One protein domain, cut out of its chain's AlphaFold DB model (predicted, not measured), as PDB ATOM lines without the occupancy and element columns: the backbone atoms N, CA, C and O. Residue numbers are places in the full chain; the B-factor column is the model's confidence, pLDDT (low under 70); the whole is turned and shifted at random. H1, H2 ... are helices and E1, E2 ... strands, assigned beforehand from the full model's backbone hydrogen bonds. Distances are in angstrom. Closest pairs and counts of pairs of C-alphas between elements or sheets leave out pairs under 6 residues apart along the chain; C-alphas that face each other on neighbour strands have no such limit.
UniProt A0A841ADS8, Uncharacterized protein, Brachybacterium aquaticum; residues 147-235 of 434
ATOM      1  N   VAL A 147     127.714 162.450 158.537       88.38
ATOM      2  CA  VAL A 147     127.742 163.517 157.534       88.38
ATOM      3  C   VAL A 147     126.317 163.904 157.199       88.38
ATOM      4  O   VAL A 147     125.511 163.035 156.839       88.38
ATOM      5  N   ALA A 148     126.024 165.191 157.310       90.38
ATOM      6  CA  ALA A 148     124.758 165.783 156.920       90.38
ATOM      7  C   ALA A 148     124.945 166.780 155.773       90.38
ATOM      8  O   ALA A 148     126.047 167.263 155.526       90.38
ATOM      9  N   VAL A 149     123.871 167.042 155.035       90.69
ATOM     10  CA  VAL A 149     123.859 167.997 153.922       90.69
ATOM     11  C   VAL A 149     122.775 169.034 154.123       90.69
ATOM     12  O   VAL A 149     121.685 168.725 154.615       90.69
ATOM     13  N   SER A 150     123.085 170.249 153.693       89.12
ATOM     14  CA  SER A 150     122.177 171.385 153.625       89.12
ATOM     15  C   SER A 150     122.451 172.187 152.344       89.12
ATOM     16  O   SER A 150     123.480 171.979 151.694       89.12
ATOM     17  N   PRO A 151     121.579 173.144 151.981       85.06
ATOM     18  CA  PRO A 151     121.849 174.057 150.871       85.06
ATOM     19  C   PRO A 151     123.161 174.836 151.021       85.06
ATOM     20  O   PRO A 151     123.799 175.172 150.028       85.06
ATOM     21  N   VAL A 152     123.596 175.076 152.262       85.19
ATOM     22  CA  VAL A 152     124.804 175.847 152.577       85.19
ATOM     23  C   VAL A 152     126.078 175.016 152.389       85.19
ATOM     24  O   VAL A 152     127.116 175.559 152.009       85.19
ATOM     25  N   GLY A 153     126.023 173.700 152.614       88.19
ATOM     26  CA  GLY A 153     127.207 172.856 152.491       88.19
ATOM     27  C   GLY A 153     127.080 171.454 153.081       88.19
ATOM     28  O   GLY A 153     126.006 170.978 153.457       88.19
ATOM     29  N   LEU A 154     128.235 170.801 153.167       90.75
ATOM     30  CA  LEU A 154     128.429 169.505 153.801       90.75
ATOM     31  C   LEU A 154     128.804 169.704 155.274       90.75
ATOM     32  O   LEU A 154     129.815 170.333 155.578       90.75
ATOM     33  N   GLN A 155     128.021 169.142 156.188       90.69
ATOM     34  CA  GLN A 155     128.275 169.199 157.626       90.69
ATOM     35  C   GLN A 155     128.880 167.893 158.131       90.69
ATOM     36  O   GLN A 155     128.347 166.805 157.893       90.69
ATOM     37  N   LEU A 156     129.974 168.007 158.878       89.19
ATOM     38  CA  LEU A 156     130.628 166.910 159.575       89.19
ATOM     39  C   LEU A 156     130.263 166.981 161.056       89.19
ATOM     40  O   LEU A 156     130.498 167.993 161.713       89.19
ATOM     41  N   LEU A 157     129.696 165.901 161.582       87.12
ATOM     42  CA  LEU A 157     129.233 165.815 162.965       87.12
ATOM     43  C   LEU A 157     130.038 164.766 163.715       87.12
ATOM     44  O   LEU A 157     130.228 163.644 163.229       87.12
ATOM     45  N   ASP A 158     130.460 165.107 164.924       82.94
ATOM     46  CA  ASP A 158     131.163 164.190 165.805       82.94
ATOM     47  C   ASP A 158     130.202 163.113 166.368       82.94
ATOM     48  O   ASP A 158     128.978 163.167 166.184       82.94
ATOM     49  N   PRO A 159     130.718 162.099 167.082       75.69
ATOM     50  CA  PRO A 159     129.881 161.092 167.730       75.69
ATOM     51  C   PRO A 159     128.860 161.635 168.742       75.69
ATOM     52  O   PRO A 159     127.833 160.994 168.979       75.69
ATOM     53  N   LYS A 160     129.131 162.793 169.355       72.31
ATOM     54  CA  LYS A 160     128.235 163.462 170.306       72.31
ATOM     55  C   LYS A 160     127.164 164.303 169.598       72.31
ATOM     56  O   LYS A 160     126.230 164.742 170.261       72.31
ATOM     57  N   GLY A 161     127.252 164.449 168.275       71.12
ATOM     58  CA  GLY A 161     126.359 165.268 167.461       71.12
ATOM     59  C   GLY A 161     126.740 166.747 167.436       71.12
ATOM     60  O   GLY A 161     125.937 167.548 166.971       71.12
ATOM     61  N   ALA A 162     127.925 167.105 167.934       79.44
ATOM     62  CA  ALA A 162     128.473 168.442 167.798       79.44
ATOM     63  C   ALA A 162     129.016 168.639 166.378       79.44
ATOM     64  O   ALA A 162     129.621 167.733 165.795       79.44
ATOM     65  N   GLU A 163     128.793 169.828 165.829       82.25
ATOM     66  CA  GLU A 163     129.358 170.217 164.545       82.25
ATOM     67  C   GLU A 163     130.882 170.315 164.650       82.25
ATOM     68  O   GLU A 163     131.420 171.044 165.481       82.25
ATOM     69  N   VAL A 164     131.570 169.539 163.815       81.38
ATOM     70  CA  VAL A 164     133.031 169.569 163.672       81.38
ATOM     71  C   VAL A 164     133.416 170.597 162.620       81.38
ATOM     72  O   VAL A 164     134.360 171.358 162.814       81.38
ATOM     73  N   ALA A 165     132.696 170.597 161.497       84.62
ATOM     74  CA  ALA A 165     132.904 171.529 160.401       84.62
ATOM     75  C   ALA A 165     131.659 171.615 159.510       84.62
ATOM     76  O   ALA A 165     131.060 170.587 159.186       84.62
ATOM     77  N   THR A 166     131.354 172.819 159.028       87.56
ATOM     78  CA  THR A 166     130.508 173.039 157.848       87.56
ATOM     79  C   THR A 166     131.391 173.462 156.686       87.56
ATOM     80  O   THR A 166     132.117 174.450 156.767       87.56
ATOM     81  N   ILE A 167     131.323 172.710 155.594       88.50
ATOM     82  CA  ILE A 167     132.156 172.908 154.413       88.50
ATOM     83  C   ILE A 167     131.256 173.369 153.269       88.50
ATOM     84  O   ILE A 167     130.420 172.587 152.809       88.50
ATOM     85  N   PRO A 168     131.403 174.617 152.791       89.81
ATOM     86  CA  PRO A 168     130.650 175.105 151.643       89.81
ATOM     87  C   PRO A 168     130.874 174.214 150.422       89.81
ATOM     88  O   PRO A 168     131.987 173.739 150.213       89.81
ATOM     89  N   TRP A 169     129.854 174.032 149.578       88.75
ATOM     90  CA  TRP A 169     129.920 173.123 148.420       88.75
ATOM     91  C   TRP A 169     131.127 173.357 147.502       88.75
ATOM     92  O   TRP A 169     131.726 172.396 147.022       88.75
ATOM     93  N   ALA A 170     131.538 174.618 147.339       84.81
ATOM     94  CA  ALA A 170     132.713 175.007 146.560       84.81
ATOM     95  C   ALA A 170     134.056 174.535 147.160       84.81
ATOM     96  O   ALA A 170     135.044 174.434 146.441       84.81
ATOM     97  N   ALA A 171     134.102 174.250 148.465       85.81
ATOM     98  CA  ALA A 171     135.307 173.900 149.219       85.81
ATOM     99  C   ALA A 171     135.387 172.411 149.612       85.81
ATOM    100  O   ALA A 171     136.363 171.996 150.228       85.81
ATOM    101  N   VAL A 172     134.380 171.596 149.267       83.88
ATOM    102  CA  VAL A 172     134.337 170.160 149.620       83.88
ATOM    103  C   VAL A 172     135.416 169.349 148.892       83.88
ATOM    104  O   VAL A 172     135.892 168.348 149.423       83.88
ATOM    105  N   GLY A 173     135.824 169.787 147.699       82.56
ATOM    106  CA  GLY A 173     136.840 169.107 146.900       82.56
ATOM    107  C   GLY A 173     136.333 167.843 146.184       82.56
ATOM    108  O   GLY A 173     135.124 167.577 146.128       82.56
ATOM    109  N   PRO A 174     137.244 167.079 145.556       84.69
ATOM    110  CA  PRO A 174     136.898 165.841 144.874       84.69
ATOM    111  C   PRO A 174     136.467 164.760 145.873       84.69
ATOM    112  O   PRO A 174     137.041 164.608 146.947       84.69
ATOM    113  N   VAL A 175     135.457 163.974 145.491       87.00
ATOM    114  CA  VAL A 175     134.997 162.814 146.263       87.00
ATOM    115  C   VAL A 175     135.433 161.539 145.546       87.00
ATOM    116  O   VAL A 175     135.081 161.317 144.385       87.00
ATOM    117  N   GLY A 176     136.203 160.705 146.240       85.88
ATOM    118  CA  GLY A 176     136.705 159.423 145.758       85.88
ATOM    119  C   GLY A 176     135.623 158.354 145.563       85.88
ATOM    120  O   GLY A 176     134.419 158.581 145.720       85.88
ATOM    121  N   THR A 177     136.058 157.145 145.205       85.75
ATOM    122  CA  THR A 177     135.173 156.011 144.873       85.75
ATOM    123  C   THR A 177     134.861 155.071 146.036       85.75
ATOM    124  O   THR A 177     133.961 154.249 145.903       85.75
ATOM    125  N   ASP A 178     135.558 155.191 147.170       87.31
ATOM    126  CA  ASP A 178     135.317 154.347 148.348       87.31
ATOM    127  C   ASP A 178     133.967 154.693 149.010       87.31
ATOM    128  O   ASP A 178     133.573 155.854 149.128       87.31
ATOM    129  N   ASP A 179     133.252 153.675 149.485       82.31
ATOM    130  CA  ASP A 179     132.006 153.844 150.237       82.31
ATOM    131  C   ASP A 179     132.234 154.454 151.629       82.31
ATOM    132  O   ASP A 179     131.289 154.919 152.276       82.31
ATOM    133  N   ARG A 180     133.463 154.395 152.151       85.75
ATOM    134  CA  ARG A 180     133.833 154.935 153.461       85.75
ATOM    135  C   ARG A 180     134.163 156.415 153.348       85.75
ATOM    136  O   ARG A 180     135.112 156.789 152.662       85.75
ATOM    137  N   VAL A 181     133.468 157.235 154.138       84.62
ATOM    138  CA  VAL A 181     133.623 158.699 154.110       84.62
ATOM    139  C   VAL A 181     135.079 159.107 154.307       84.62
ATOM    140  O   VAL A 181     135.620 159.795 153.453       84.62
ATOM    141  N   ALA A 182     135.737 158.588 155.346       84.56
ATOM    142  CA  ALA A 182     137.120 158.929 155.692       84.56
ATOM    143  C   ALA A 182     138.163 158.606 154.600       84.56
ATOM    144  O   ALA A 182     139.282 159.087 154.680       84.56
ATOM    145  N   ARG A 183     137.828 157.769 153.606       83.50
ATOM    146  CA  ARG A 183     138.719 157.431 152.478       83.50
ATOM    147  C   ARG A 183     138.324 158.099 151.169       83.50
ATOM    148  O   ARG A 183     139.102 158.117 150.226       83.50
ATOM    149  N   SER A 184     137.090 158.575 151.094       86.69
ATOM    150  CA  SER A 184     136.518 159.184 149.895       86.69
ATOM    151  C   SER A 184     136.450 160.705 149.967       86.69
ATOM    152  O   SER A 184     136.331 161.341 148.933       86.69
ATOM    153  N   LEU A 185     136.460 161.280 151.168       85.38
ATOM    154  CA  LEU A 185     136.308 162.706 151.394       85.38
ATOM    155  C   LEU A 185     137.629 163.244 151.942       85.38
ATOM    156  O   LEU A 185     137.995 162.925 153.068       85.38
ATOM    157  N   GLU A 186     138.317 164.064 151.153       79.75
ATOM    158  CA  GLU A 186     139.613 164.669 151.511       79.75
ATOM    159  C   GLU A 186     139.470 165.890 152.441       79.75
ATOM    160  O   GLU A 186     140.439 166.569 152.768       79.75
ATOM    161  N   ALA A 187     138.245 166.181 152.880       76.19
ATOM    162  CA  ALA A 187     137.937 167.317 153.724       76.19
ATOM    163  C   ALA A 187     138.559 167.221 155.134       76.19
ATOM    164  O   ALA A 187     138.479 166.165 155.778       76.19
ATOM    165  N   PRO A 188     139.061 168.343 155.691       71.38
ATOM    166  CA  PRO A 188     139.520 168.387 157.073       71.38
ATOM    167  C   PRO A 188     138.381 168.015 158.035       71.38
ATOM    168  O   PRO A 188     137.266 168.519 157.935       71.38
ATOM    169  N   GLY A 189     138.664 167.095 158.962       73.75
ATOM    170  CA  GLY A 189     137.686 166.567 159.922       73.75
ATOM    171  C   GLY A 189     137.005 165.257 159.505       73.75
ATOM    172  O   GLY A 189     136.431 164.585 160.362       73.75
ATOM    173  N   ALA A 190     137.125 164.816 158.244       78.62
ATOM    174  CA  ALA A 190     136.559 163.537 157.790       78.62
ATOM    175  C   ALA A 190     137.154 162.322 158.533       78.62
ATOM    176  O   ALA A 190     136.455 161.345 158.811       78.62
ATOM    177  N   GLU A 191     138.428 162.409 158.923       77.25
ATOM    178  CA  GLU A 191     139.138 161.392 159.710       77.25
ATOM    179  C   GLU A 191     138.514 161.177 161.101       77.25
ATOM    180  O   GLU A 191     138.495 160.060 161.623       77.25
ATOM    181  N   GLN A 192     137.922 162.228 161.682       78.31
ATOM    182  CA  GLN A 192     137.347 162.211 163.033       78.31
ATOM    183  C   GLN A 192     135.985 161.501 163.094       78.31
ATOM    184  O   GLN A 192     135.507 161.142 164.172       78.31
ATOM    185  N   LEU A 193     135.364 161.237 161.940       78.19
ATOM    186  CA  LEU A 193     134.081 160.532 161.846       78.19
ATOM    187  C   LEU A 193     134.212 159.037 162.185       78.19
ATOM    188  O   LEU A 193     133.247 158.398 162.621       78.19
ATOM    189  N   GLY A 194     135.414 158.482 162.008       77.69
ATOM    190  CA  GLY A 194     135.742 157.076 162.221       77.69
ATOM    191  C   GLY A 194     135.537 156.196 160.980       77.69
ATOM    192  O   GLY A 194     134.616 156.369 160.185       77.69
ATOM    193  N   GLU A 195     136.366 155.157 160.848       80.19
ATOM    194  CA  GLU A 195     136.502 154.338 159.624       80.19
ATOM    195  C   GLU A 195     135.252 153.558 159.181       80.19
ATOM    196  O   GLU A 195     135.221 152.949 158.108       80.19
ATOM    197  N   ARG A 196     134.233 153.487 160.039       81.19
ATOM    198  CA  ARG A 196     133.022 152.689 159.809       81.19
ATOM    199  C   ARG A 196     131.853 153.519 159.286       81.19
ATOM    200  O   ARG A 196     130.792 152.939 159.049       81.19
ATOM    201  N   VAL A 197     132.019 154.833 159.133       85.19
ATOM    202  CA  VAL A 197     131.013 155.713 158.530       85.19
ATOM    203  C   VAL A 197     131.007 155.484 157.027       85.19
ATOM    204  O   VAL A 197     132.042 155.579 156.368       85.19
ATOM    205  N   ARG A 198     129.836 155.133 156.492       86.81
ATOM    206  CA  ARG A 198     129.657 154.857 155.069       86.81
ATOM    207  C   ARG A 198     128.622 155.786 154.470       86.81
ATOM    208  O   ARG A 198     127.636 156.122 155.135       86.81
ATOM    209  N   TRP A 199     128.842 156.154 153.216       86.12
ATOM    210  CA  TRP A 199     127.829 156.808 152.406       86.12
ATOM    211  C   TRP A 199     126.590 155.928 152.313       86.12
ATOM    212  O   TRP A 199     126.659 154.695 152.260       86.12
ATOM    213  N   ARG A 200     125.426 156.566 152.305       83.06
ATOM    214  CA  ARG A 200     124.205 155.890 151.881       83.06
ATOM    215  C   ARG A 200     124.253 155.659 150.373       83.06
ATOM    216  O   ARG A 200     124.938 156.376 149.650       83.06
ATOM    217  N   ALA A 201     123.499 154.668 149.903       81.12
ATOM    218  CA  ALA A 201     123.375 154.403 148.474       81.12
ATOM    219  C   ALA A 201     122.943 155.678 147.724       81.12
ATOM    220  O   ALA A 201     121.960 156.310 148.114       81.12
ATOM    221  N   GLY A 202     123.702 156.060 146.693       83.12
ATOM    222  CA  GLY A 202     123.482 157.274 145.899       83.12
ATOM    223  C   GLY A 202     123.983 158.577 146.535       83.12
ATOM    224  O   GLY A 202     124.005 159.601 145.863       83.12
ATOM    225  N   ALA A 203     124.387 158.577 147.812       87.69
ATOM    226  CA  ALA A 203     124.828 159.796 148.497       87.69
ATOM    227  C   ALA A 203     126.195 160.269 148.007       87.69
ATOM    228  O   ALA A 203     126.409 161.465 147.847       87.69
ATOM    229  N   ARG A 204     127.115 159.331 147.771       91.88
ATOM    230  CA  ARG A 204     128.476 159.634 147.322       91.88
ATOM    231  C   ARG A 204     128.454 160.269 145.936       91.88
ATOM    232  O   ARG A 204     129.099 161.288 145.720       91.88
ATOM    233  N   GLU A 205     127.689 159.681 145.020       89.75
ATOM    234  CA  GLU A 205     127.517 160.174 143.655       89.75
ATOM    235  C   GLU A 205     126.846 161.551 143.641       89.75
ATOM    236  O   GLU A 205     127.313 162.443 142.934       89.75
ATOM    237  N   ALA A 206     125.810 161.745 144.467       90.12
ATOM    238  CA  ALA A 206     125.118 163.024 144.594       90.12
ATOM    239  C   ALA A 206     126.041 164.125 145.137       90.12
ATOM    240  O   ALA A 206     126.168 165.180 144.523       90.12
ATOM    241  N   VAL A 207     126.769 163.859 146.230       90.19
ATOM    242  CA  VAL A 207     127.746 164.808 146.792       90.19
ATOM    243  C   VAL A 207     128.827 165.127 145.758       90.19
ATOM    244  O   VAL A 207     129.077 166.299 145.503       90.19
ATOM    245  N   ALA A 208     129.401 164.124 145.085       90.06
ATOM    246  CA  ALA A 208     130.402 164.330 144.034       90.06
ATOM    247  C   ALA A 208     129.892 165.168 142.845       90.06
ATOM    248  O   ALA A 208     130.681 165.819 142.158       90.06
ATOM    249  N   ARG A 209     128.583 165.127 142.566       91.19
ATOM    250  CA  ARG A 209     127.933 165.966 141.553       91.19
ATOM    251  C   ARG A 209     127.742 167.390 142.067       91.19
ATOM    252  O   ARG A 209     128.112 168.331 141.367       91.19
ATOM    253  N   TRP A 210     127.219 167.554 143.281       92.12
ATOM    254  CA  TRP A 210     126.968 168.864 143.884       92.12
ATOM    255  C   TRP A 210     128.249 169.675 144.097       92.12
ATOM    256  O   TRP A 210     128.216 170.892 143.947       92.12
ATOM    257  N   THR A 211     129.394 169.033 144.359       88.25
ATOM    258  CA  THR A 211     130.685 169.745 144.437       88.25
ATOM    259  C   THR A 211     131.150 170.316 143.098       88.25
ATOM    260  O   THR A 211     131.908 171.281 143.076       88.25
ATOM    261  N   LYS A 212     130.700 169.746 141.973       86.44
ATOM    262  CA  LYS A 212     131.080 170.185 140.620       86.44
ATOM    263  C   LYS A 212     130.095 171.178 140.017       86.44
ATOM    264  O   LYS A 212     130.508 172.102 139.329       86.44
ATOM    265  N   VAL A 213     128.802 170.938 140.220       84.81
ATOM    266  CA  VAL A 213     127.710 171.657 139.538       84.81
ATOM    267  C   VAL A 213     127.030 172.674 140.463       84.81
ATOM    268  O   VAL A 213     126.286 173.530 139.998       84.81
ATOM    269  N   GLY A 214     127.306 172.617 141.766       84.56
ATOM    270  CA  GLY A 214     126.549 173.338 142.783       84.56
ATOM    271  C   GLY A 214     125.382 172.506 143.316       84.56
ATOM    272  O   GLY A 214     124.971 171.498 142.733       84.56
ATOM    273  N   PHE A 215     124.862 172.908 144.473       87.88
ATOM    274  CA  PHE A 215     123.801 172.180 145.157       87.88
ATOM    275  C   PHE A 215     122.443 172.419 144.494       87.88
ATOM    276  O   PHE A 215     121.751 173.385 144.796       87.88
ATOM    277  N   SER A 216     122.068 171.514 143.592       87.38
ATOM    278  CA  SER A 216     120.729 171.430 143.002       87.38
ATOM    279  C   SER A 216     120.332 169.951 142.885       87.38
ATOM    280  O   SER A 216     120.636 169.292 141.880       87.38
ATOM    281  N   PRO A 217     119.757 169.363 143.954       86.31
ATOM    282  CA  PRO A 217     119.333 167.971 143.977       86.31
ATOM    283  C   PRO A 217     118.310 167.665 142.886       86.31
ATOM    284  O   PRO A 217     117.354 168.414 142.708       86.31
ATOM    285  N   ASP A 218     118.470 166.546 142.183       86.38
ATOM    286  CA  ASP A 218     117.474 166.102 141.202       86.38
ATOM    287  C   ASP A 218     116.360 165.262 141.853       86.38
ATOM    288  O   ASP A 218     116.438 164.856 143.019       86.38
ATOM    289  N   ALA A 219     115.298 164.956 141.103       77.38
ATOM    290  CA  ALA A 219     114.208 164.137 141.620       77.38
ATOM    291  C   ALA A 219     114.641 162.731 142.073       77.38
ATOM    292  O   ALA A 219     114.039 162.159 142.988       77.38
ATOM    293  N   GLY A 220     115.648 162.141 141.427       80.06
ATOM    294  CA  GLY A 220     116.221 160.849 141.793       80.06
ATOM    295  C   GLY A 220     116.933 160.903 143.142       80.06
ATOM    296  O   GLY A 220     116.682 160.051 143.991       80.06
ATOM    297  N   GLU A 221     117.736 161.930 143.379       86.19
ATOM    298  CA  GLU A 221     118.497 162.173 144.602       86.19
ATOM    299  C   GLU A 221     117.602 162.592 145.765       86.19
ATOM    300  O   GLU A 221     117.712 162.028 146.855       86.19
ATOM    301  N   VAL A 222     116.636 163.491 145.537       80.06
ATOM    302  CA  VAL A 222     115.591 163.814 146.524       80.06
ATOM    303  C   VAL A 222     114.867 162.539 146.947       80.06
ATOM    304  O   VAL A 222     114.559 162.353 148.128       80.06
ATOM    305  N   ARG A 223     114.627 161.605 146.015       75.06
ATOM    306  CA  ARG A 223     114.027 160.301 146.321       75.06
ATOM    307  C   ARG A 223     114.988 159.340 147.033       75.06
ATOM    308  O   ARG A 223     114.624 158.744 148.045       75.06
ATOM    309  N   ALA A 224     116.211 159.185 146.561       76.25
ATOM    310  CA  ALA A 224     117.172 158.253 147.145       76.25
ATOM    311  C   ALA A 224     117.585 158.674 148.566       76.25
ATOM    312  O   ALA A 224     117.664 157.845 149.475       76.25
ATOM    313  N   LEU A 225     117.770 159.978 148.772       79.44
ATOM    314  CA  LEU A 225     118.326 160.567 149.989       79.44
ATOM    315  C   LEU A 225     117.281 161.241 150.879       79.44
ATOM    316  O   LEU A 225     117.652 161.762 151.921       79.44
ATOM    317  N   ALA A 226     115.997 161.224 150.490       75.44
ATOM    318  CA  ALA A 226     114.873 161.848 151.215       75.44
ATOM    319  C   ALA A 226     115.157 163.277 151.711       75.44
ATOM    320  O   ALA A 226     114.783 163.680 152.816       75.44
ATOM    321  N   LEU A 227     115.784 164.046 150.820       79.88
ATOM    322  CA  LEU A 227     115.985 165.479 150.973       79.88
ATOM    323  C   LEU A 227     114.629 166.206 150.988       79.88
ATOM    324  O   LEU A 227     113.651 165.702 150.419       79.88
ATOM    325  N   PRO A 228     114.527 167.371 151.646       77.44
ATOM    326  CA  PRO A 228     113.426 168.298 151.435       77.44
ATOM    327  C   PRO A 228     113.212 168.569 149.944       77.44
ATOM    328  O   PRO A 228     114.156 168.847 149.209       77.44
ATOM    329  N   ARG A 229     111.958 168.445 149.494       72.19
ATOM    330  CA  ARG A 229     111.590 168.634 148.081       72.19
ATOM    331  C   ARG A 229     111.855 170.072 147.631       72.19
ATOM    332  O   ARG A 229     112.311 170.270 146.519       72.19
ATOM    333  N   GLU A 230     111.680 171.021 148.548       73.06
ATOM    334  CA  GLU A 230     111.974 172.450 148.381       73.06
ATOM    335  C   GLU A 230     113.443 172.769 148.078       73.06
ATOM    336  O   GLU A 230     113.739 173.859 147.604       73.06
ATOM    337  N   TRP A 231     114.369 171.839 148.331       78.81
ATOM    338  CA  TRP A 231     115.774 172.020 147.958       78.81
ATOM    339  C   TRP A 231     116.026 171.735 146.480       78.81
ATOM    340  O   TRP A 231     117.102 172.044 145.988       78.81
ATOM    341  N   SER A 232     115.067 171.118 145.788       79.19
ATOM    342  CA  SER A 232     115.169 170.772 144.378       79.19
ATOM    343  C   SER A 232     114.342 171.721 143.531       79.19
ATOM    344  O   SER A 232     113.173 171.970 143.810       79.19
ATOM    345  N   GLU A 233     114.936 172.194 142.443       73.00
ATOM    346  CA  GLU A 233     114.231 172.964 141.418       73.00
ATOM    347  C   GLU A 233     113.474 172.051 140.434       73.00
ATOM    348  O   GLU A 233     112.684 172.528 139.622       73.00
ATOM    349  N   ASP A 234     113.683 170.728 140.505       69.94
ATOM    350  CA  ASP A 234     113.066 169.752 139.609       69.94
ATOM    351  C   ASP A 234     111.579 169.528 139.976       69.94
ATOM    352  O   ASP A 234     111.255 169.028 141.066       69.94
ATOM    353  N   PRO A 235     110.629 169.809 139.062       59.25
ATOM    354  CA  PRO A 235     109.211 169.538 139.291       59.25
ATOM    355  C   PRO A 235     108.926 168.059 139.595       59.25
ATOM    356  O   PRO A 235     108.023 167.741 140.372       59.25
TER     357      PRO A 235
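What this domain is: This is residues 147 to 235 of the 434 residues of an uncharacterized protein of Brachybacterium aquaticum (UniProt A0A841ADS8). A small antiparallel sheet, E1, E2 and E3, forms a wall along one side, with two pairs of helices toward opposite ends of the longest axis: the short H1 and H2 at one end, H3 and H4 at the other. H2 and H3 each graze the sheet, and a tail after H4, residues 226 to 235, has no named element and ends at Pro 235, at one extreme of the printed part. The printed part has 89 residues, with three named strands followed by four named helices in the order E1 E2 E3 H1 H2 H3 H4; the class is mixed, helices and strands, and under half of the residues, 40, are in named elements. The whole is compact, with a radius of gyration of the C-alphas of 12.5 A and spans of 37 by 25 by 22 A.

Where its parts are: E1 is residues 147 to 149, 6.9 A long, and begins at C-alpha 147, (127.742, 163.517, 157.534). E2 is residues 153 to 157, 12.8 A long, and E3 is residues 163 to 168, 13.9 A long. H1 is residues 181 to 184, 5.1 A, and H2 is residues 190 to 193, 5.6 A. H3, residues 203 to 213, is the longest helix at 15.1 A and begins at C-alpha 203, (124.828, 159.796, 148.497). H4, residues 219 to 225, is 10.0 A long and ends at C-alpha 225, (118.326, 160.567, 149.989).

How they stand to each other: The sheet runs E1 E2 E3, a meander, each strand the antiparallel neighbour of the one before. E1 and E2 form a hairpin at 151 degrees, with N 148 and O 155 within hydrogen-bond range at 2.9 A. E2 and E3 form a hairpin at 165 degrees, with N 154 and O 167 at 2.8 A, and N 167 and O 154 at 2.8 A. H2 is on the sheet but only grazes it, with residues 190 to 193; its closest C-alphas to E2 are those of Ala 190 and Leu 156, 7.1 A apart. H1 touches H2, the closest C-alphas being those of Ala 182 and Ala 190, 5.1 A apart, while H1 is not on the sheet. H3 is on the sheet but only grazes it, with residues 203 to 211, and is near E2. H3 and H4 touch at a steep tilt of 48 degrees, opposite ways, with the C-alphas of Ala 206 and Glu 221 closest at 6.7 A. H4 is not on the sheet, and it is apart from H1 and H2. Every O i to N i+4 pair is within hydrogen-bond range in H4, 6 of 7 are in H3, and H1 and H2 are too short for such a pair.

The domain as a whole: The C-alphas farthest apart are those of Gln 192 and Pro 235, at 37.5 A. The printed part has no cut. The link from E3 to H1, residues 169 to 180, is long, and the link from H2 to H3 is short but not tight; the others are tight. The mean pLDDT of the printed part is 83.0, and residues 234 to 235 are under 70.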